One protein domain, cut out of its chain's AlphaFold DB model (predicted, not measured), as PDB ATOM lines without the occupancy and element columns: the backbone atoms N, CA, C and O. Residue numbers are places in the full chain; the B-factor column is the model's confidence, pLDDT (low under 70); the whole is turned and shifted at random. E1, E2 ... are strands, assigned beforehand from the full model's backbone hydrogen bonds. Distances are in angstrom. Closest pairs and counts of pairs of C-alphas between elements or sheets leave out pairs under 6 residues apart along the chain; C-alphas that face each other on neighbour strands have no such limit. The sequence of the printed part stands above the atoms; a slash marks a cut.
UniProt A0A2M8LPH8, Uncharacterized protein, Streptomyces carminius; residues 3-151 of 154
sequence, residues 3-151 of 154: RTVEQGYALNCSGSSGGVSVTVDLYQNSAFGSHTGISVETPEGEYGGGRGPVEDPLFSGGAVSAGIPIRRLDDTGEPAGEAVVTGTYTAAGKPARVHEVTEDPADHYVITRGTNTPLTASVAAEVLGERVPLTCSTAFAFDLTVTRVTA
ATOM      1  N   ARG A   3      36.556 -42.537  -8.181       93.12
ATOM      2  CA  ARG A   3      36.245 -42.536  -6.749       93.12
ATOM      3  C   ARG A   3      35.177 -41.490  -6.457       93.12
ATOM      4  O   ARG A   3      35.398 -40.316  -6.740       93.12
ATOM      5  N   THR A   4      34.117 -41.915  -5.785       95.62
ATOM      6  CA  THR A   4      32.983 -41.075  -5.389       95.62
ATOM      7  C   THR A   4      32.775 -41.177  -3.883       95.62
ATOM      8  O   THR A   4      32.922 -42.252  -3.300       95.62
ATOM      9  N   VAL A   5      32.492 -40.044  -3.237       95.88
ATOM     10  CA  VAL A   5      32.066 -39.994  -1.832       95.88
ATOM     11  C   VAL A   5      30.565 -39.769  -1.811       95.88
ATOM     12  O   VAL A   5      30.067 -38.832  -2.431       95.88
ATOM     13  N   GLU A   6      29.864 -40.634  -1.096       96.44
ATOM     14  CA  GLU A   6      28.413 -40.692  -1.058       96.44
ATOM     15  C   GLU A   6      27.959 -40.619   0.392       96.44
ATOM     16  O   GLU A   6      28.153 -41.553   1.170       96.44
ATOM     17  N   GLN A   7      27.370 -39.486   0.757       97.06
ATOM     18  CA  GLN A   7      26.814 -39.244   2.081       97.06
ATOM     19  C   GLN A   7      25.326 -38.989   1.967       97.06
ATOM     20  O   GLN A   7      24.878 -38.304   1.044       97.06
ATOM     21  N   GLY A   8      24.548 -39.517   2.902       97.19
ATOM     22  CA  GLY A   8      23.114 -39.428   2.735       97.19
ATOM     23  C   GLY A   8      22.274 -40.241   3.692       97.19
ATOM     24  O   GLY A   8      22.724 -40.661   4.758       97.19
ATOM     25  N   TYR A   9      21.024 -40.427   3.288       98.19
ATOM     26  CA  TYR A   9      19.977 -41.061   4.073       98.19
ATOM     27  C   TYR A   9      19.119 -41.950   3.181       98.19
ATOM     28  O   TYR A   9      18.863 -41.616   2.023       98.19
ATOM     29  N   ALA A  10      18.661 -43.066   3.738       97.81
ATOM     30  CA  ALA A  10      17.715 -43.963   3.098       97.81
ATOM     31  C   ALA A  10      16.613 -44.347   4.090       97.81
ATOM     32  O   ALA A  10      16.905 -44.784   5.209       97.81
ATOM     33  N   LEU A  11      15.360 -44.196   3.662       97.94
ATOM     34  CA  LEU A  11      14.169 -44.692   4.343       97.94
ATOM     35  C   LEU A  11      13.327 -45.528   3.374       97.94
ATOM     36  O   LEU A  11      13.011 -45.062   2.284       97.94
ATOM     37  N   ASN A  12      12.904 -46.708   3.819       98.25
ATOM     38  CA  ASN A  12      11.807 -47.470   3.223       98.25
ATOM     39  C   ASN A  12      10.769 -47.707   4.322       98.25
ATOM     40  O   ASN A  12      11.077 -48.332   5.347       98.25
ATOM     41  N   CYS A  13       9.568 -47.168   4.135       98.50
ATOM     42  CA  CYS A  13       8.515 -47.200   5.140       98.50
ATOM     43  C   CYS A  13       7.177 -47.581   4.524       98.50
ATOM     44  O   CYS A  13       6.883 -47.229   3.386       98.50
ATOM     45  N   SER A  14       6.343 -48.259   5.302       98.50
ATOM     46  CA  SER A  14       4.994 -48.615   4.885       98.50
ATOM     47  C   SER A  14       3.998 -48.499   6.029       98.50
ATOM     48  O   SER A  14       4.361 -48.468   7.207       98.50
ATOM     49  N   GLY A  15       2.724 -48.384   5.684       98.31
ATOM     50  CA  GLY A  15       1.641 -48.284   6.647       98.31
ATOM     51  C   GLY A  15       0.286 -48.363   5.968       98.31
ATOM     52  O   GLY A  15       0.186 -48.319   4.744       98.31
ATOM     53  N   SER A  16      -0.763 -48.477   6.771       97.81
ATOM     54  CA  SER A  16      -2.133 -48.510   6.272       97.81
ATOM     55  C   SER A  16      -3.081 -47.809   7.237       97.81
ATOM     56  O   SER A  16      -2.974 -48.003   8.449       97.81
ATOM     57  N   SER A  17      -4.024 -47.032   6.714       97.19
ATOM     58  CA  SER A  17      -5.092 -46.385   7.482       97.19
ATOM     59  C   SER A  17      -6.299 -46.145   6.582       97.19
ATOM     60  O   SER A  17      -6.130 -45.860   5.405       97.19
ATOM     61  N   GLY A  18      -7.520 -46.280   7.108       92.56
ATOM     62  CA  GLY A  18      -8.733 -45.919   6.357       92.56
ATOM     63  C   GLY A  18      -8.954 -46.687   5.042       92.56
ATOM     64  O   GLY A  18      -9.646 -46.195   4.165       92.56
ATOM     65  N   GLY A  19      -8.365 -47.879   4.878       93.81
ATOM     66  CA  GLY A  19      -8.404 -48.632   3.614       93.81
ATOM     67  C   GLY A  19      -7.357 -48.200   2.579       93.81
ATOM     68  O   GLY A  19      -7.314 -48.774   1.499       93.81
ATOM     69  N   VAL A  20      -6.501 -47.234   2.918       97.62
ATOM     70  CA  VAL A  20      -5.354 -46.798   2.119       97.62
ATOM     71  C   VAL A  20      -4.096 -47.470   2.658       97.62
ATOM     72  O   VAL A  20      -3.764 -47.308   3.834       97.62
ATOM     73  N   SER A  21      -3.384 -48.200   1.806       98.44
ATOM     74  CA  SER A  21      -2.057 -48.753   2.094       98.44
ATOM     75  C   SER A  21      -1.004 -47.950   1.347       98.44
ATOM     76  O   SER A  21      -1.194 -47.617   0.183       98.44
ATOM     77  N   VAL A  22       0.105 -47.627   2.007       98.50
ATOM     78  CA  VAL A  22       1.165 -46.772   1.468       98.50
ATOM     79  C   VAL A  22       2.513 -47.449   1.664       98.50
ATOM     80  O   VAL A  22       2.818 -47.907   2.764       98.50
ATOM     81  N   THR A  23       3.339 -47.441   0.620       98.50
ATOM     82  CA  THR A  23       4.776 -47.736   0.685       98.50
ATOM     83  C   THR A  23       5.547 -46.551   0.121       98.50
ATOM     84  O   THR A  23       5.191 -46.032  -0.933       98.50
ATOM     85  N   VAL A  24       6.587 -46.110   0.824       98.31
ATOM     86  CA  VAL A  24       7.406 -44.945   0.477       98.31
ATOM     87  C   VAL A  24       8.885 -45.310   0.531       98.31
ATOM     88  O   VAL A  24       9.356 -45.867   1.525       98.31
ATOM     89  N   ASP A  25       9.611 -44.876  -0.495       98.00
ATOM     90  CA  ASP A  25      11.064 -44.909  -0.593       98.00
ATOM     91  C   ASP A  25      11.599 -43.478  -0.675       98.00
ATOM     92  O   ASP A  25      11.282 -42.735  -1.604       98.00
ATOM     93  N   LEU A  26      12.418 -43.076   0.296       97.75
ATOM     94  CA  LEU A  26      13.107 -41.786   0.292       97.75
ATOM     95  C   LEU A  26      14.608 -42.021   0.340       97.75
ATOM     96  O   LEU A  26      15.124 -42.668   1.252       97.75
ATOM     97  N   TYR A  27      15.312 -41.437  -0.617       97.38
ATOM     98  CA  TYR A  27      16.750 -41.569  -0.746       97.38
ATOM     99  C   TYR A  27      17.375 -40.208  -1.013       97.38
ATOM    100  O   TYR A  27      16.951 -39.490  -1.910       97.38
ATOM    101  N   GLN A  28      18.398 -39.841  -0.256       97.06
ATOM    102  CA  GLN A  28      19.167 -38.621  -0.483       97.06
ATOM    103  C   GLN A  28      20.638 -38.988  -0.534       97.06
ATOM    104  O   GLN A  28      21.126 -39.617   0.399       97.06
ATOM    105  N   ASN A  29      21.337 -38.575  -1.591       95.88
ATOM    106  CA  ASN A  29      22.766 -38.807  -1.769       95.88
ATOM    107  C   ASN A  29      23.468 -37.506  -2.171       95.88
ATOM    108  O   ASN A  29      23.037 -36.817  -3.091       95.88
ATOM    109  N   SER A  30      24.573 -37.177  -1.506       94.56
ATOM    110  CA  SER A  30      25.361 -35.969  -1.767       94.56
ATOM    111  C   SER A  30      25.930 -35.885  -3.186       94.56
ATOM    112  O   SER A  30      26.169 -34.785  -3.672       94.56
ATOM    113  N   ALA A  31      26.185 -37.023  -3.838       93.75
ATOM    114  CA  ALA A  31      26.750 -37.092  -5.183       93.75
ATOM    115  C   ALA A  31      25.678 -37.145  -6.282       93.75
ATOM    116  O   ALA A  31      25.901 -36.625  -7.373       93.75
ATOM    117  N   PHE A  32      24.527 -37.763  -6.001       91.31
ATOM    118  CA  PHE A  32      23.503 -38.061  -7.014       91.31
ATOM    119  C   PHE A  32      22.155 -37.373  -6.775       91.31
ATOM    120  O   PHE A  32      21.235 -37.540  -7.571       91.31
ATOM    121  N   GLY A  33      22.028 -36.588  -5.707       93.88
ATOM    122  CA  GLY A  33      20.801 -35.887  -5.348       93.88
ATOM    123  C   GLY A  33      19.763 -36.777  -4.666       93.88
ATOM    124  O   GLY A  33      20.029 -37.903  -4.231       93.88
ATOM    125  N   SER A  34      18.557 -36.232  -4.548       95.00
ATOM    126  CA  SER A  34      17.450 -36.844  -3.817       95.00
ATOM    127  C   SER A  34      16.449 -37.533  -4.741       95.00
ATOM    128  O   SER A  34      16.101 -37.001  -5.793       95.00
ATOM    129  N   HIS A  35      15.953 -38.693  -4.326       96.31
ATOM    130  CA  HIS A  35      14.982 -39.512  -5.035       96.31
ATOM    131  C   HIS A  35      13.846 -39.910  -4.092       96.31
ATOM    132  O   HIS A  35      14.072 -40.266  -2.933       96.31
ATOM    133  N   THR A  36      12.625 -39.858  -4.603       96.62
ATOM    134  CA  THR A  36      11.408 -40.256  -3.904       96.62
ATOM    135  C   THR A  36      10.651 -41.281  -4.733       96.62
ATOM    136  O   THR A  36      10.628 -41.209  -5.963       96.62
ATOM    137  N   GLY A  37      10.010 -42.219  -4.051       97.12
ATOM    138  CA  GLY A  37       9.085 -43.188  -4.614       97.12
ATOM    139  C   GLY A  37       7.920 -43.401  -3.659       97.12
ATOM    140  O   GLY A  37       8.098 -43.388  -2.440       97.12
ATOM    141  N   ILE A  38       6.722 -43.566  -4.208       98.12
ATOM    142  CA  ILE A  38       5.531 -43.928  -3.446       98.12
ATOM    143  C   ILE A  38       4.647 -44.867  -4.262       98.12
ATOM    144  O   ILE A  38       4.462 -44.680  -5.467       98.12
ATOM    145  N   SER A  39       4.074 -45.850  -3.580       98.31
ATOM    146  CA  SER A  39       2.991 -46.698  -4.067       98.31
ATOM    147  C   SER A  39       1.847 -46.644  -3.059       98.31
ATOM    148  O   SER A  39       2.081 -46.661  -1.847       98.31
ATOM    149  N   VAL A  40       0.624 -46.516  -3.565       98.19
ATOM    150  CA  VAL A  40      -0.594 -46.406  -2.766       98.19
ATOM    151  C   VAL A  40      -1.648 -47.349  -3.321       98.19
ATOM    152  O   VAL A  40      -1.965 -47.296  -4.507       98.19
ATOM    153  N   GLU A  41      -2.226 -48.168  -2.457       98.06
ATOM    154  CA  GLU A  41      -3.318 -49.078  -2.793       98.06
ATOM    155  C   GLU A  41      -4.578 -48.648  -2.039       98.06
ATOM    156  O   GLU A  41      -4.538 -48.415  -0.826       98.06
ATOM    157  N   THR A  42      -5.699 -48.542  -2.748       96.62
ATOM    158  CA  THR A  42      -7.019 -48.247  -2.177       96.62
ATOM    159  C   THR A  42      -8.075 -49.183  -2.777       96.62
ATOM    160  O   THR A  42      -7.818 -49.849  -3.783       96.62
ATOM    161  N   PRO A  43      -9.308 -49.222  -2.235       95.38
ATOM    162  CA  PRO A  43     -10.412 -49.947  -2.867       95.38
ATOM    163  C   PRO A  43     -10.785 -49.424  -4.265       95.38
ATOM    164  O   PRO A  43     -11.460 -50.123  -5.017       95.38
ATOM    165  N   GLU A  44     -10.381 -48.197  -4.605       92.06
ATOM    166  CA  GLU A  44     -10.672 -47.530  -5.881       92.06
ATOM    167  C   GLU A  44      -9.579 -47.769  -6.939       92.06
ATOM    168  O   GLU A  44      -9.779 -47.476  -8.124       92.06
ATOM    169  N   GLY A  45      -8.431 -48.318  -6.528       95.00
ATOM    170  CA  GLY A  45      -7.338 -48.710  -7.411       95.00
ATOM    171  C   GLY A  45      -5.949 -48.443  -6.833       95.00
ATOM    172  O   GLY A  45      -5.773 -48.151  -5.650       95.00
ATOM    173  N   GLU A  46      -4.955 -48.544  -7.712       97.44
ATOM    174  CA  GLU A  46      -3.546 -48.335  -7.391       97.44
ATOM    175  C   GLU A  46      -3.060 -46.981  -7.909       97.44
ATOM    176  O   GLU A  46      -3.431 -46.524  -8.996       97.44
ATOM    177  N   TYR A  47      -2.191 -46.350  -7.130       97.94
ATOM    178  CA  TYR A  47      -1.583 -45.067  -7.432       97.94
ATOM    179  C   TYR A  47      -0.086 -45.141  -7.166       97.94
ATOM    180  O   TYR A  47       0.389 -45.884  -6.307       97.94
ATOM    181  N   GLY A  48       0.675 -44.336  -7.890       97.06
ATOM    182  CA  GLY A  48       2.113 -44.303  -7.722       97.06
ATOM    183  C   GLY A  48       2.722 -43.004  -8.193       97.06
ATOM    184  O   GLY A  48       2.144 -42.250  -8.979       97.06
ATOM    185  N   GLY A  49       3.917 -42.749  -7.691       96.00
ATOM    186  CA  GLY A  49       4.658 -41.540  -7.975       96.00
ATOM    187  C   GLY A  49       6.128 -41.713  -7.658       96.00
ATOM    188  O   GLY A  49       6.538 -42.613  -6.927       96.00
ATOM    189  N   GLY A  50       6.931 -40.827  -8.220       92.94
ATOM    190  CA  GLY A  50       8.344 -40.758  -7.912       92.94
ATOM    191  C   GLY A  50       8.973 -39.551  -8.574       92.94
ATOM    192  O   GLY A  50       8.518 -39.090  -9.625       92.94
ATOM    193  N   ARG A  51      10.002 -39.010  -7.934       89.75
ATOM    194  CA  ARG A  51      10.724 -37.834  -8.412       89.75
ATOM    195  C   ARG A  51      12.202 -38.000  -8.098       89.75
ATOM    196  O   ARG A  51      12.549 -38.472  -7.024       89.75
ATOM    197  N   GLY A  52      13.076 -37.597  -9.011       83.38
ATOM    198  CA  GLY A  52      14.514 -37.613  -8.766       83.38
ATOM    199  C   GLY A  52      15.340 -37.513 -10.053       83.38
ATOM    200  O   GLY A  52      14.858 -37.954 -11.100       83.38
ATOM    201  N   PRO A  53      16.552 -36.936  -9.993       83.94
ATOM    202  CA  PRO A  53      17.103 -36.237  -8.834       83.94
ATOM    203  C   PRO A  53      16.389 -34.893  -8.589       83.94
ATOM    204  O   PRO A  53      16.065 -34.172  -9.532       83.94
ATOM    205  N   VAL A  54      16.122 -34.555  -7.325       81.62
ATOM    206  CA  VAL A  54      15.667 -33.216  -6.901       81.62
ATOM    207  C   VAL A  54      16.741 -32.526  -6.069       81.62
ATOM    208  O   VAL A  54      17.490 -33.193  -5.352       81.62
ATOM    209  N   GLU A  55      16.819 -31.198  -6.182       77.81
ATOM    210  CA  GLU A  55      17.795 -30.385  -5.440       77.81
ATOM    211  C   GLU A  55      17.381 -30.153  -3.982       77.81
ATOM    212  O   GLU A  55      18.241 -29.997  -3.115       77.81
ATOM    213  N   ASP A  56      16.076 -30.167  -3.695       82.44
ATOM    214  CA  ASP A  56      15.573 -29.955  -2.341       82.44
ATOM    215  C   ASP A  56      15.959 -31.130  -1.420       82.44
ATOM    216  O   ASP A  56      15.772 -32.303  -1.779       82.44
ATOM    217  N   PRO A  57      16.492 -30.851  -0.215       89.69
ATOM    218  CA  PRO A  57      16.834 -31.898   0.733       89.69
ATOM    219  C   PRO A  57      15.561 -32.535   1.303       89.69
ATOM    220  O   PRO A  57      14.720 -31.853   1.886       89.69
ATOM    221  N   LEU A  58      15.462 -33.860   1.196       95.62
ATOM    222  CA  LEU A  58      14.407 -34.656   1.834       95.62
ATOM    223  C   LEU A  58      14.658 -34.812   3.339       95.62
ATOM    224  O   LEU A  58      13.719 -34.952   4.122       95.62
ATOM    225  N   PHE A  59      15.937 -34.801   3.728       97.06
ATOM    226  CA  PHE A  59      16.421 -34.980   5.091       97.06
ATOM    227  C   PHE A  59      17.258 -33.774   5.498       97.06
ATOM    228  O   PHE A  59      18.334 -33.532   4.940       97.06
ATOM    229  N   SER A  60      16.785 -33.024   6.493       95.81
ATOM    230  CA  SER A  60      17.505 -31.861   7.010       95.81
ATOM    231  C   SER A  60      17.193 -31.627   8.480       95.81
ATOM    232  O   SER A  60      16.034 -31.640   8.888       95.81
ATOM    233  N   GLY A  61      18.229 -31.431   9.300       94.75
ATOM    234  CA  GLY A  61      18.071 -31.066  10.712       94.75
ATOM    235  C   GLY A  61      17.256 -32.055  11.559       94.75
ATOM    236  O   GLY A  61      16.648 -31.639  12.539       94.75
ATOM    237  N   GLY A  62      17.210 -33.341  11.188       97.00
ATOM    238  CA  GLY A  62      16.385 -34.347  11.869       97.00
ATOM    239  C   GLY A  62      14.915 -34.372  11.430       97.00
ATOM    240  O   GLY A  62      14.121 -35.098  12.025       97.00
ATOM    241  N   ALA A  63      14.544 -33.614  10.397       98.00
ATOM    242  CA  ALA A  63      13.214 -33.613   9.794       98.00
ATOM    243  C   ALA A  63      13.213 -34.304   8.423       98.00
ATOM    244  O   ALA A  63      14.168 -34.185   7.653       98.00
ATOM    245  N   VAL A  64      12.114 -35.000   8.127       98.00
ATOM    246  CA  VAL A  64      11.803 -35.575   6.813       98.00
ATOM    247  C   VAL A  64      10.692 -34.746   6.181       98.00
ATOM    248  O   VAL A  64       9.682 -34.492   6.841       98.00
ATOM    249  N   SER A  65      10.859 -34.344   4.922       96.81
ATOM    250  CA  SER A  65       9.819 -33.659   4.150       96.81
ATOM    251  C   SER A  65       9.946 -33.990   2.666       96.81
ATOM    252  O   SER A  65      10.996 -33.761   2.071       96.81
ATOM    253  N   ALA A  66       8.883 -34.512   2.061       96.00
ATOM    254  CA  ALA A  66       8.843 -34.825   0.638       96.00
ATOM    255  C   ALA A  66       7.438 -34.615   0.066       96.00
ATOM    256  O   ALA A  66       6.469 -35.147   0.599       96.00
ATOM    257  N   GLY A  67       7.344 -33.879  -1.041       95.31
ATOM    258  CA  GLY A  67       6.154 -33.817  -1.892       95.31
ATOM    259  C   GLY A  67       6.340 -34.715  -3.113       95.31
ATOM    260  O   GLY A  67       7.377 -34.653  -3.784       95.31
ATOM    261  N   ILE A  68       5.378 -35.599  -3.370       96.06
ATOM    262  CA  ILE A  68       5.456 -36.611  -4.424       96.06
ATOM    263  C   ILE A  68       4.162 -36.567  -5.241       96.06
ATOM    264  O   ILE A  68       3.126 -37.032  -4.765       96.06
ATOM    265  N   PRO A  69       4.187 -36.041  -6.477       95.88
ATOM    266  CA  PRO A  69       3.046 -36.133  -7.377       95.88
ATOM    267  C   PRO A  69       2.691 -37.596  -7.629       95.88
ATOM    268  O   PRO A  69       3.570 -38.404  -7.947       95.88
ATOM    269  N   ILE A  70       1.408 -37.924  -7.518       96.62
ATOM    270  CA  ILE A  70       0.901 -39.274  -7.752       96.62
ATOM    271  C   ILE A  70      -0.091 -39.291  -8.908       96.62
ATOM    272  O   ILE A  70      -0.771 -38.309  -9.211       96.62
ATOM    273  N   ARG A  71      -0.173 -40.444  -9.556       97.06
ATOM    274  CA  ARG A  71      -1.106 -40.745 -10.643       97.06
ATOM    275  C   ARG A  71      -1.698 -42.127 -10.443       97.06
ATOM    276  O   ARG A  71      -1.086 -42.953  -9.766       97.06
ATOM    277  N   ARG A  72      -2.851 -42.377 -11.056       96.62
ATOM    278  CA  ARG A  72      -3.412 -43.729 -11.151       96.62
ATOM    279  C   ARG A  72      -2.462 -44.617 -11.955       96.62
ATOM    280  O   ARG A  72      -1.857 -44.159 -12.922       96.62
ATOM    281  N   LEU A  73      -2.313 -45.867 -11.529       94.88
ATOM    282  CA  LEU A  73      -1.490 -46.882 -12.198       94.88
ATOM    283  C   LEU A  73      -2.310 -47.774 -13.139       94.88
ATOM    284  O   LEU A  73      -1.921 -48.899 -13.435       94.88
ATOM    285  N   ASP A  74      -3.441 -47.266 -13.620       91.88
ATOM    286  CA  ASP A  74      -4.197 -47.877 -14.706       91.88
ATOM    287  C   ASP A  74      -3.757 -47.318 -16.072       91.88
ATOM    288  O   ASP A  74      -2.861 -46.475 -16.174       91.88
ATOM    289  N   ASP A  75      -4.419 -47.764 -17.140       87.62
ATOM    290  CA  ASP A  75      -4.123 -47.342 -18.514       87.62
ATOM    291  C   ASP A  75      -4.332 -45.833 -18.760       87.62
ATOM    292  O   ASP A  75      -3.917 -45.315 -19.798       87.62
ATOM    293  N   THR A  76      -4.974 -45.109 -17.833       89.25
ATOM    294  CA  THR A  76      -5.218 -43.668 -17.976       89.25
ATOM    295  C   THR A  76      -4.003 -42.841 -17.572       89.25
ATOM    296  O   THR A  76      -3.739 -41.797 -18.172       89.25
ATOM    297  N   GLY A  77      -3.258 -43.290 -16.552       89.19
ATOM    298  CA  GLY A  77      -2.160 -42.525 -15.964       89.19
ATOM    299  C   GLY A  77      -2.586 -41.160 -15.409       89.19
ATOM    300  O   GLY A  77      -1.748 -40.256 -15.318       89.19
ATOM    301  N   GLU A  78      -3.874 -40.977 -15.091       94.00
ATOM    302  CA  GLU A  78      -4.427 -39.683 -14.694       94.00
ATOM    303  C   GLU A  78      -3.785 -39.156 -13.399       94.00
ATOM    304  O   GLU A  78      -3.611 -39.918 -12.437       94.00
ATOM    305  N   PRO A  79      -3.446 -37.851 -13.331       95.38
ATOM    306  CA  PRO A  79      -2.969 -37.230 -12.102       95.38
ATOM    307  C   PRO A  79      -3.993 -37.369 -10.972       95.38
ATOM    308  O   PRO A  79      -5.168 -37.060 -11.148       95.38
ATOM    309  N   ALA A  80      -3.524 -37.771  -9.793       94.69
ATOM    310  CA  ALA A  80      -4.349 -37.990  -8.603       94.69
ATOM    311  C   ALA A  80      -3.978 -37.055  -7.436       94.69
ATOM    312  O   ALA A  80      -4.402 -37.260  -6.301       94.69
ATOM    313  N   GLY A  81      -3.190 -36.014  -7.718       94.62
ATOM    314  CA  GLY A  81      -2.741 -35.024  -6.743       94.62
ATOM    315  C   GLY A  81      -1.311 -35.268  -6.269       94.62
ATOM    316  O   GLY A  81      -0.450 -35.710  -7.033       94.62
ATOM    317  N   GLU A  82      -1.055 -34.936  -5.010       95.75
ATOM    318  CA  GLU A  82       0.262 -35.005  -4.384       95.75
ATOM    319  C   GLU A  82       0.165 -35.758  -3.058       95.75
ATOM    320  O   GLU A  82      -0.747 -35.525  -2.264       95.75
ATOM    321  N   ALA A  83       1.109 -36.667  -2.834       97.25
ATOM    322  CA  ALA A  83       1.354 -37.273  -1.541       97.25
ATOM    323  C   ALA A  83       2.437 -36.478  -0.810       97.25
ATOM    324  O   ALA A  83       3.488 -36.177  -1.379       97.25
ATOM    325  N   VAL A  84       2.202 -36.170   0.461       97.56
ATOM    326  CA  VAL A  84       3.142 -35.420   1.292       97.56
ATOM    327  C   VAL A  84       3.633 -36.318   2.418       97.56
ATOM    328  O   VAL A  84       2.864 -36.760   3.265       97.56
ATOM    329  N   VAL A  85       4.932 -36.590   2.441       97.88
ATOM    330  CA  VAL A  85       5.581 -37.395   3.477       97.88
ATOM    331  C   VAL A  85       6.310 -36.463   4.428       97.88
ATOM    332  O   VAL A  85       7.209 -35.730   4.019       97.88
ATOM    333  N   THR A  86       5.940 -36.491   5.706       98.50
ATOM    334  CA  THR A  86       6.578 -35.671   6.744       98.50
ATOM    335  C   THR A  86       6.916 -36.490   7.972       98.50
ATOM    336  O   THR A  86       6.267 -37.488   8.288       98.50
ATOM    337  N   GLY A  87       7.946 -36.072   8.697       98.12
ATOM    338  CA  GLY A  87       8.340 -36.772   9.905       98.12
ATOM    339  C   GLY A  87       9.621 -36.260  10.523       98.12
ATOM    340  O   GLY A  87      10.126 -35.188  10.199       98.12
ATOM    341  N   THR A  88      10.156 -37.071  11.425       98.38
ATOM    342  CA  THR A  88      11.439 -36.828  12.082       98.38
ATOM    343  C   THR A  88      12.286 -38.085  12.079       98.38
ATOM    344  O   THR A  88      11.767 -39.200  11.989       98.38
ATOM    345  N   TYR A  89      13.598 -37.905  12.180       97.94
ATOM    346  CA  TYR A  89      14.553 -38.993  12.291       97.94
ATOM    347  C   TYR A  89      15.684 -38.636  13.256       97.94
ATOM    348  O   TYR A  89      16.087 -37.479  13.385       97.94
ATOM    349  N   THR A  90      16.217 -39.651  13.929       97.69
ATOM    350  CA  THR A  90      17.360 -39.531  14.842       97.69
ATOM    351  C   THR A  90      18.245 -40.768  14.746       97.69
ATOM    352  O   THR A  90      17.776 -41.842  14.375       97.69
ATOM    353  N   ALA A  91      19.536 -40.634  15.057       96.56
ATOM    354  CA  ALA A  91      20.453 -41.772  15.065       96.56
ATOM    355  C   ALA A  91      20.081 -42.788  16.157       96.56
ATOM    356  O   ALA A  91      19.874 -42.424  17.312       96.56
ATOM    357  N   ALA A  92      20.051 -44.068  15.789       95.00
ATOM    358  CA  ALA A  92      19.586 -45.177  16.616       95.00
ATOM    359  C   ALA A  92      20.668 -46.240  16.824       95.00
ATOM    360  O   ALA A  92      20.481 -47.426  16.560       95.00
ATOM    361  N   GLY A  93      21.833 -45.812  17.305       93.06
ATOM    362  CA  GLY A  93      22.936 -46.707  17.631       93.06
ATOM    363  C   GLY A  93      24.250 -46.273  17.006       93.06
ATOM    364  O   GLY A  93      24.454 -45.104  16.684       93.06
ATOM    365  N   LYS A  94      25.177 -47.226  16.895       94.81
ATOM    366  CA  LYS A  94      26.524 -46.979  16.372       94.81
ATOM    367  C   LYS A  94      26.591 -47.285  14.870       94.81
ATOM    368  O   LYS A  94      25.903 -48.205  14.427       94.81
ATOM    369  N   PRO A  95      27.455 -46.590  14.109       96.75
ATOM    370  CA  PRO A  95      27.698 -46.913  12.708       96.75
ATOM    371  C   PRO A  95      28.197 -48.357  12.530       96.75
ATOM    372  O   PRO A  95      29.153 -48.779  13.186       96.75
ATOM    373  N   ALA A  96      27.570 -49.100  11.623       96.81
ATOM    374  CA  ALA A  96      28.002 -50.415  11.165       96.81
ATOM    375  C   ALA A  96      28.878 -50.263   9.918       96.81
ATOM    376  O   ALA A  96      28.554 -49.484   9.024       96.81
ATOM    377  N   ARG A  97      29.996 -50.993   9.845       97.06
ATOM    378  CA  ARG A  97      30.896 -50.922   8.686       97.06
ATOM    379  C   ARG A  97      30.293 -51.627   7.477       97.06
ATOM    380  O   ARG A  97      29.784 -52.735   7.602       97.06
ATOM    381  N   VAL A  98      30.452 -51.003   6.317       95.31
ATOM    382  CA  VAL A  98      30.082 -51.544   5.010       95.31
ATOM    383  C   VAL A  98      31.354 -51.820   4.220       95.31
ATOM    384  O   VAL A  98      32.262 -50.982   4.167       95.31
ATOM    385  N   HIS A  99      31.417 -53.005   3.624       96.00
ATOM    386  CA  HIS A  99      32.395 -53.364   2.611       96.00
ATOM    387  C   HIS A  99      31.731 -54.313   1.619       96.00
ATOM    388  O   HIS A  99      31.388 -55.434   1.985       96.00
ATOM    389  N   GLU A 100      31.590 -53.872   0.379       92.62
ATOM    390  CA  GLU A 100      31.002 -54.656  -0.700       92.62
ATOM    391  C   GLU A 100      31.895 -54.562  -1.934       92.62
ATOM    392  O   GLU A 100      32.494 -53.516  -2.204       92.62
ATOM    393  N   VAL A 101      32.017 -55.676  -2.648       91.88
ATOM    394  CA  VAL A 101      32.711 -55.750  -3.930       91.88
ATOM    395  C   VAL A 101      31.765 -56.421  -4.906       91.88
ATOM    396  O   VAL A 101      31.455 -57.600  -4.743       91.88
ATOM    397  N   THR A 102      31.335 -55.664  -5.905       89.88
ATOM    398  CA  THR A 102      30.390 -56.120  -6.922       89.88
ATOM    399  C   THR A 102      31.057 -56.052  -8.283       89.88
ATOM    400  O   THR A 102      31.737 -55.075  -8.602       89.88
ATOM    401  N   GLU A 103      30.892 -57.104  -9.074       86.00
ATOM    402  CA  GLU A 103      31.325 -57.131 -10.466       86.00
ATOM    403  C   GLU A 103      30.222 -56.522 -11.341       86.00
ATOM    404  O   GLU A 103      29.064 -56.932 -11.286       86.00
ATOM    405  N   ASP A 104      30.584 -55.500 -12.106       75.12
ATOM    406  CA  ASP A 104      29.732 -54.797 -13.063       75.12
ATOM    407  C   ASP A 104      30.067 -55.328 -14.474       75.12
ATOM    408  O   ASP A 104      31.225 -55.695 -14.719       75.12
ATOM    409  N   PRO A 105      29.114 -55.411 -15.425       72.56
ATOM    410  CA  PRO A 105      29.395 -55.927 -16.761       72.56
ATOM    411  C   PRO A 105      30.581 -55.201 -17.418       72.56
ATOM    412  O   PRO A 105      30.705 -53.984 -17.305       72.56
ATOM    413  N   ALA A 106      31.415 -55.956 -18.146       72.62
ATOM    414  CA  ALA A 106      32.686 -55.530 -18.762       72.62
ATOM    415  C   ALA A 106      33.929 -55.493 -17.837       72.62
ATOM    416  O   ALA A 106      34.781 -54.618 -17.983       72.62
ATOM    417  N   ASP A 107      34.070 -56.475 -16.935       73.12
ATOM    418  CA  ASP A 107      35.254 -56.675 -16.075       73.12
ATOM    419  C   ASP A 107      35.574 -55.468 -15.166       73.12
ATOM    420  O   ASP A 107      36.733 -55.166 -14.852       73.12
ATOM    421  N   HIS A 108      34.543 -54.737 -14.741       81.69
ATOM    422  CA  HIS A 108      34.680 -53.648 -13.781       81.69
ATOM    423  C   HIS A 108      34.314 -54.141 -12.378       81.69
ATOM    424  O   HIS A 108      33.317 -54.826 -12.194       81.69
ATOM    425  N   TYR A 109      35.083 -53.743 -11.366       87.88
ATOM    426  CA  TYR A 109      34.718 -53.951  -9.967       87.88
ATOM    427  C   TYR A 109      34.296 -52.628  -9.341       87.88
ATOM    428  O   TYR A 109      34.996 -51.615  -9.453       87.88
ATOM    429  N   VAL A 110      33.170 -52.657  -8.639       90.69
ATOM    430  CA  VAL A 110      32.682 -51.580  -7.784       90.69
ATOM    431  C   VAL A 110      32.956 -51.975  -6.342       90.69
ATOM    432  O   VAL A 110      32.432 -52.964  -5.840       90.69
ATOM    433  N   ILE A 111      33.828 -51.214  -5.682       92.94
ATOM    434  CA  ILE A 111      34.215 -51.423  -4.289       92.94
ATOM    435  C   ILE A 111      33.573 -50.321  -3.452       92.94
ATOM    436  O   ILE A 111      33.986 -49.163  -3.536       92.94
ATOM    437  N   THR A 112      32.623 -50.689  -2.601       95.31
ATOM    438  CA  THR A 112      31.930 -49.776  -1.687       95.31
ATOM    439  C   THR A 112      32.456 -49.975  -0.275       95.31
ATOM    440  O   THR A 112      32.498 -51.096   0.232       95.31
ATOM    441  N   ARG A 113      32.890 -48.898   0.384       97.00
ATOM    442  CA  ARG A 113      33.397 -48.933   1.764       97.00
ATOM    443  C   ARG A 113      32.856 -47.774   2.570       97.00
ATOM    444  O   ARG A 113      32.829 -46.663   2.066       97.00
ATOM    445  N   GLY A 114      32.548 -47.991   3.840       97.12
ATOM    446  CA  GLY A 114      32.159 -46.897   4.723       97.12
ATOM    447  C   GLY A 114      31.324 -47.375   5.890       97.12
ATOM    448  O   GLY A 114      31.636 -48.415   6.482       97.12
ATOM    449  N   THR A 115      30.279 -46.629   6.227       97.94
ATOM    450  CA  THR A 115      29.379 -46.990   7.320       97.94
ATOM    451  C   THR A 115      27.921 -46.677   7.038       97.94
ATOM    452  O   THR A 115      27.622 -45.653   6.434       97.94
ATOM    453  N   ASN A 116      27.042 -47.499   7.610       97.88
ATOM    454  CA  ASN A 116      25.622 -47.215   7.769       97.88
ATOM    455  C   ASN A 116      25.315 -47.022   9.258       97.88
ATOM    456  O   ASN A 116      25.586 -47.899  10.077       97.88
ATOM    457  N   THR A 117      24.747 -45.880   9.620       98.25
ATOM    458  CA  THR A 117      24.269 -45.580  10.971       98.25
ATOM    459  C   THR A 117      22.760 -45.783  11.014       98.25
ATOM    460  O   THR A 117      22.059 -45.061  10.305       98.25
ATOM    461  N   PRO A 118      22.236 -46.719  11.825       97.94
ATOM    462  CA  PRO A 118      20.795 -46.928  11.939       97.94
ATOM    463  C   PRO A 118      20.084 -45.653  12.395       97.94
ATOM    464  O   PRO A 118      20.639 -44.878  13.180       97.94
ATOM    465  N   LEU A 119      18.849 -45.457  11.948       98.06
ATOM    466  CA  LEU A 119      17.985 -44.358  12.367       98.06
ATOM    467  C   LEU A 119      16.701 -44.893  13.000       98.06
ATOM    468  O   LEU A 119      16.153 -45.909  12.583       98.06
ATOM    469  N   THR A 120      16.182 -44.152  13.971       97.06
ATOM    470  CA  THR A 120      14.780 -44.224  14.372       97.06
ATOM    471  C   THR A 120      14.065 -43.096  13.653       97.06
ATOM    472  O   THR A 120      14.440 -41.933  13.811       97.06
ATOM    473  N   ALA A 121      13.047 -43.439  12.868       97.50
ATOM    474  CA  ALA A 121      12.242 -42.487  12.121       97.50
ATOM    475  C   ALA A 121      10.767 -42.609  12.520       97.50
ATOM    476  O   ALA A 121      10.254 -43.711  12.702       97.50
ATOM    477  N   SER A 122      10.100 -41.467  12.654       96.94
ATOM    478  CA  SER A 122       8.659 -41.361  12.871       96.94
ATOM    479  C   SER A 122       8.090 -40.513  11.747       96.94
ATOM    480  O   SER A 122       8.306 -39.300  11.720       96.94
ATOM    481  N   VAL A 123       7.401 -41.157  10.809       98.06
ATOM    482  CA  VAL A 123       6.986 -40.564   9.534       98.06
ATOM    483  C   VAL A 123       5.509 -40.864   9.289       98.06
ATOM    484  O   VAL A 123       5.005 -41.913   9.685       98.06
ATOM    485  N   ALA A 124       4.808 -39.940   8.643       98.50
ATOM    486  CA  ALA A 124       3.462 -40.142   8.130       98.50
ATOM    487  C   ALA A 124       3.381 -39.671   6.675       98.50
ATOM    488  O   ALA A 124       4.089 -38.743   6.279       98.50
ATOM    489  N   ALA A 125       2.501 -40.302   5.904       98.44
ATOM    490  CA  ALA A 125       2.115 -39.849   4.575       98.44
ATOM    491  C   ALA A 125       0.705 -39.260   4.622       98.44
ATOM    492  O   ALA A 125      -0.204 -39.867   5.182       98.44
ATOM    493  N   GLU A 126       0.523 -38.092   4.024       98.31
ATOM    494  CA  GLU A 126      -0.780 -37.514   3.721       98.31
ATOM    495  C   GLU A 126      -1.045 -37.720   2.232       98.31
ATOM    496  O   GLU A 126      -0.288 -37.238   1.391       98.31
ATOM    497  N   VAL A 127      -2.069 -38.502   1.902       97.25
ATOM    498  CA  VAL A 127      -2.349 -38.907   0.524       97.25
ATOM    499  C   VAL A 127      -3.827 -39.230   0.349       97.25
ATOM    500  O   VAL A 127      -4.429 -39.871   1.203       97.25
ATOM    501  N   LEU A 128      -4.424 -38.755  -0.750       94.31
ATOM    502  CA  LEU A 128      -5.847 -38.958  -1.069       94.31
ATOM    503  C   LEU A 128      -6.799 -38.573   0.086       94.31
ATOM    504  O   LEU A 128      -7.834 -39.194   0.291       94.31
ATOM    505  N   GLY A 129      -6.438 -37.533   0.846       93.31
ATOM    506  CA  GLY A 129      -7.211 -37.054   1.999       93.31
ATOM    507  C   GLY A 129      -7.007 -37.849   3.293       93.31
ATOM    508  O   GLY A 129      -7.539 -37.446   4.325       93.31
ATOM    509  N   GLU A 130      -6.211 -38.918   3.268       96.44
ATOM    510  CA  GLU A 130      -5.916 -39.757   4.425       96.44
ATOM    511  C   GLU A 130      -4.517 -39.504   4.978       96.44
ATOM    512  O   GLU A 130      -3.556 -39.279   4.240       96.44
ATOM    513  N   ARG A 131      -4.393 -39.586   6.306       97.88
ATOM    514  CA  ARG A 131      -3.104 -39.527   6.999       97.88
ATOM    515  C   ARG A 131      -2.720 -40.915   7.489       97.88
ATOM    516  O   ARG A 131      -3.305 -41.441   8.433       97.88
ATOM    517  N   VAL A 132      -1.691 -41.483   6.877       98.56
ATOM    518  CA  VAL A 132      -1.216 -42.841   7.132       98.56
ATOM    519  C   VAL A 132       0.078 -42.786   7.953       98.56
ATOM    520  O   VAL A 132       1.102 -42.327   7.439       98.56
ATOM    521  N   PRO A 133       0.081 -43.226   9.227       98.38
ATOM    522  CA  PRO A 133       1.323 -43.392   9.975       98.38
ATOM    523  C   PRO A 133       2.148 -44.529   9.360       98.38
ATOM    524  O   PRO A 133       1.609 -45.591   9.047       98.38
ATOM    525  N   LEU A 134       3.453 -44.314   9.198       98.38
ATOM    526  CA  LEU A 134       4.352 -45.271   8.557       98.38
ATOM    527  C   LEU A 134       5.309 -45.901   9.570       98.38
ATOM    528  O   LEU A 134       5.777 -45.255  10.508       98.38
ATOM    529  N   THR A 135       5.645 -47.163   9.330       97.88
ATOM    530  CA  THR A 135       6.712 -47.894  10.018       97.88
ATOM    531  C   THR A 135       7.829 -48.181   9.027       97.88
ATOM    532  O   THR A 135       7.583 -48.703   7.941       97.88
ATOM    533  N   CYS A 136       9.064 -47.836   9.386       97.69
ATOM    534  CA  CYS A 136      10.207 -47.990   8.492       97.69
ATOM    535  C   CYS A 136      10.906 -49.333   8.709       97.69
ATOM    536  O   CYS A 136      11.381 -49.620   9.808       97.69
ATOM    537  N   SER A 137      10.972 -50.143   7.651       94.19
ATOM    538  CA  SER A 137      11.714 -51.410   7.634       94.19
ATOM    539  C   SER A 137      13.218 -51.164   7.482       94.19
ATOM    540  O   SER A 137      14.043 -51.867   8.062       94.19
ATOM    541  N   THR A 138      13.562 -50.115   6.733       94.75
ATOM    542  CA  THR A 138      14.925 -49.662   6.487       94.75
ATOM    543  C   THR A 138      15.008 -48.194   6.851       94.75
ATOM    544  O   THR A 138      14.247 -47.380   6.330       94.75
ATOM    545  N   ALA A 139      15.931 -47.856   7.749       97.38
ATOM    546  CA  ALA A 139      16.203 -46.478   8.115       97.38
ATOM    547  C   ALA A 139      17.664 -46.314   8.533       97.38
ATOM    548  O   ALA A 139      18.071 -46.807   9.587       97.38
ATOM    549  N   PHE A 140      18.469 -45.643   7.709       98.19
ATOM    550  CA  PHE A 140      19.873 -45.393   8.028       98.19
ATOM    551  C   PHE A 140      20.418 -44.129   7.354       98.19
ATOM    552  O   PHE A 140      19.969 -43.722   6.284       98.19
ATOM    553  N   ALA A 141      21.418 -43.526   7.991       98.25
ATOM    554  CA  ALA A 141      22.324 -42.571   7.367       98.25
ATOM    555  C   ALA A 141      23.559 -43.321   6.862       98.25
ATOM    556  O   ALA A 141      24.031 -44.235   7.540       98.25
ATOM    557  N   PHE A 142      24.104 -42.946   5.712       98.00
ATOM    558  CA  PHE A 142      25.297 -43.571   5.152       98.00
ATOM    559  C   PHE A 142      26.403 -42.552   4.886       98.00
ATOM    560  O   PHE A 142      26.144 -41.389   4.583       98.00
ATOM    561  N   ASP A 143      27.640 -43.022   5.011       97.94
ATOM    562  CA  ASP A 143      28.861 -42.323   4.613       97.94
ATOM    563  C   ASP A 143      29.771 -43.350   3.945       97.94
ATOM    564  O   ASP A 143      30.333 -44.229   4.608       97.94
ATOM    565  N   LEU A 144      29.813 -43.302   2.616       97.44
ATOM    566  CA  LEU A 144      30.422 -44.307   1.762       97.44
ATOM    567  C   LEU A 144      31.456 -43.672   0.832       97.44
ATOM    568  O   LEU A 144      31.359 -42.535   0.385       97.44
ATOM    569  N   THR A 145      32.469 -44.457   0.504       97.25
ATOM    570  CA  THR A 145      33.376 -44.239  -0.611       97.25
ATOM    571  C   THR A 145      33.184 -45.388  -1.586       97.25
ATOM    572  O   THR A 145      33.452 -46.543  -1.243       97.25
ATOM    573  N   VAL A 146      32.777 -45.058  -2.805       94.31
ATOM    574  CA  VAL A 146      32.637 -46.001  -3.913       94.31
ATOM    575  C   VAL A 146      33.822 -45.832  -4.850       94.31
ATOM    576  O   VAL A 146      34.219 -44.718  -5.190       94.31
ATOM    577  N   THR A 147      34.447 -46.941  -5.225       93.88
ATOM    578  CA  THR A 147      35.582 -46.966  -6.148       93.88
ATOM    579  C   THR A 147      35.284 -47.909  -7.297       93.88
ATOM    580  O   THR A 147      35.095 -49.100  -7.068       93.88
ATOM    581  N   ARG A 148      35.319 -47.400  -8.531       89.31
ATOM    582  CA  ARG A 148      35.231 -48.222  -9.739       89.31
ATOM    583  C   ARG A 148      36.627 -48.476 -10.303       89.31
ATOM    584  O   ARG A 148      37.385 -47.544 -10.611       89.31
ATOM    585  N   VAL A 149      36.973 -49.750 -10.440       88.31
ATOM    586  CA  VAL A 149      38.226 -50.211 -11.042       88.31
ATOM    587  C   VAL A 149      37.915 -51.070 -12.260       88.31
ATOM    588  O   VAL A 149      37.066 -51.946 -12.205       88.31
ATOM    589  N   THR A 150      38.591 -50.816 -13.374       80.25
ATOM    590  CA  THR A 150      38.578 -51.721 -14.529       80.25
ATOM    591  C   THR A 150      39.649 -52.770 -14.299       80.25
ATOM    592  O   THR A 150      40.791 -52.398 -14.013       80.25
ATOM    593  N   ALA A 151      39.320 -54.053 -14.434       66.56
ATOM    594  CA  ALA A 151      40.345 -55.073 -14.548       66.56
ATOM    595  C   ALA A 151      41.122 -54.798 -15.840       66.56
ATOM    596  O   ALA A 151      40.617 -54.932 -16.953       66.56
TER     597      ALA A 151
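What this domain is: This is residues 3 to 151 of the 154 residues of an uncharacterized protein of Streptomyces carminius (UniProt A0A2M8LPH8). Look for a small closed barrel of eight strands, narrow inside, with a sheet-like arm running out past one end. The arm is made of E7, residues 108 to 116 of E8, residues 142 to 150 of E9 and residues 3 to 7 of E1. The 149 printed residues hold nine named strands, E1 to E9 in chain order, and no named helix: all strand. The ring runs E1, E2, E3, E4, E5, E6, E8, E9 and back to E1, antiparallel throughout. The whole is only just compact, close to loose, with a radius of gyration of the C-alphas of 17.2 A and spans of 52 by 37 by 24 A.

How they stand to each other: Start with E1, residues 3 to 17, E2, 20 to 29, E3, 33 to 42, E4, 45 to 54, E5, 63 to 72, and E6, 79 to 91: a meander, each strand the antiparallel neighbour of the one before. Find N 11 and O 26, 2.9 A apart, between E1 and E2; E4 and E5 have N 48 and O 71 at 2.9 A. E7, residues 96 to 104, E8, 108 to 127, and E9, 130 to 150, are a second meander. E8 bends by 90 degrees at residue 120; E6 and E7 lie on one side of it, with N 88 and O 122 at 2.9 A and N 98 and O 114 at 2.9 A. E9 and E1 close the ring, with N 6 and O 144 at 2.8 A.

Where its parts are: Find C-alpha 3 at (36.245, -42.536, -6.749); from there E1 runs 43.9 A. E8 spans 42.3 A; E9 spans 49.8 A and ends at C-alpha 150, (38.578, -51.721, -14.529).

The domain as a whole: The C-alphas of Gly 18 and Ala 151 are farthest apart, 54.1 A. The printed part has no cut and no long link. Only residue 151 has pLDDT under 70.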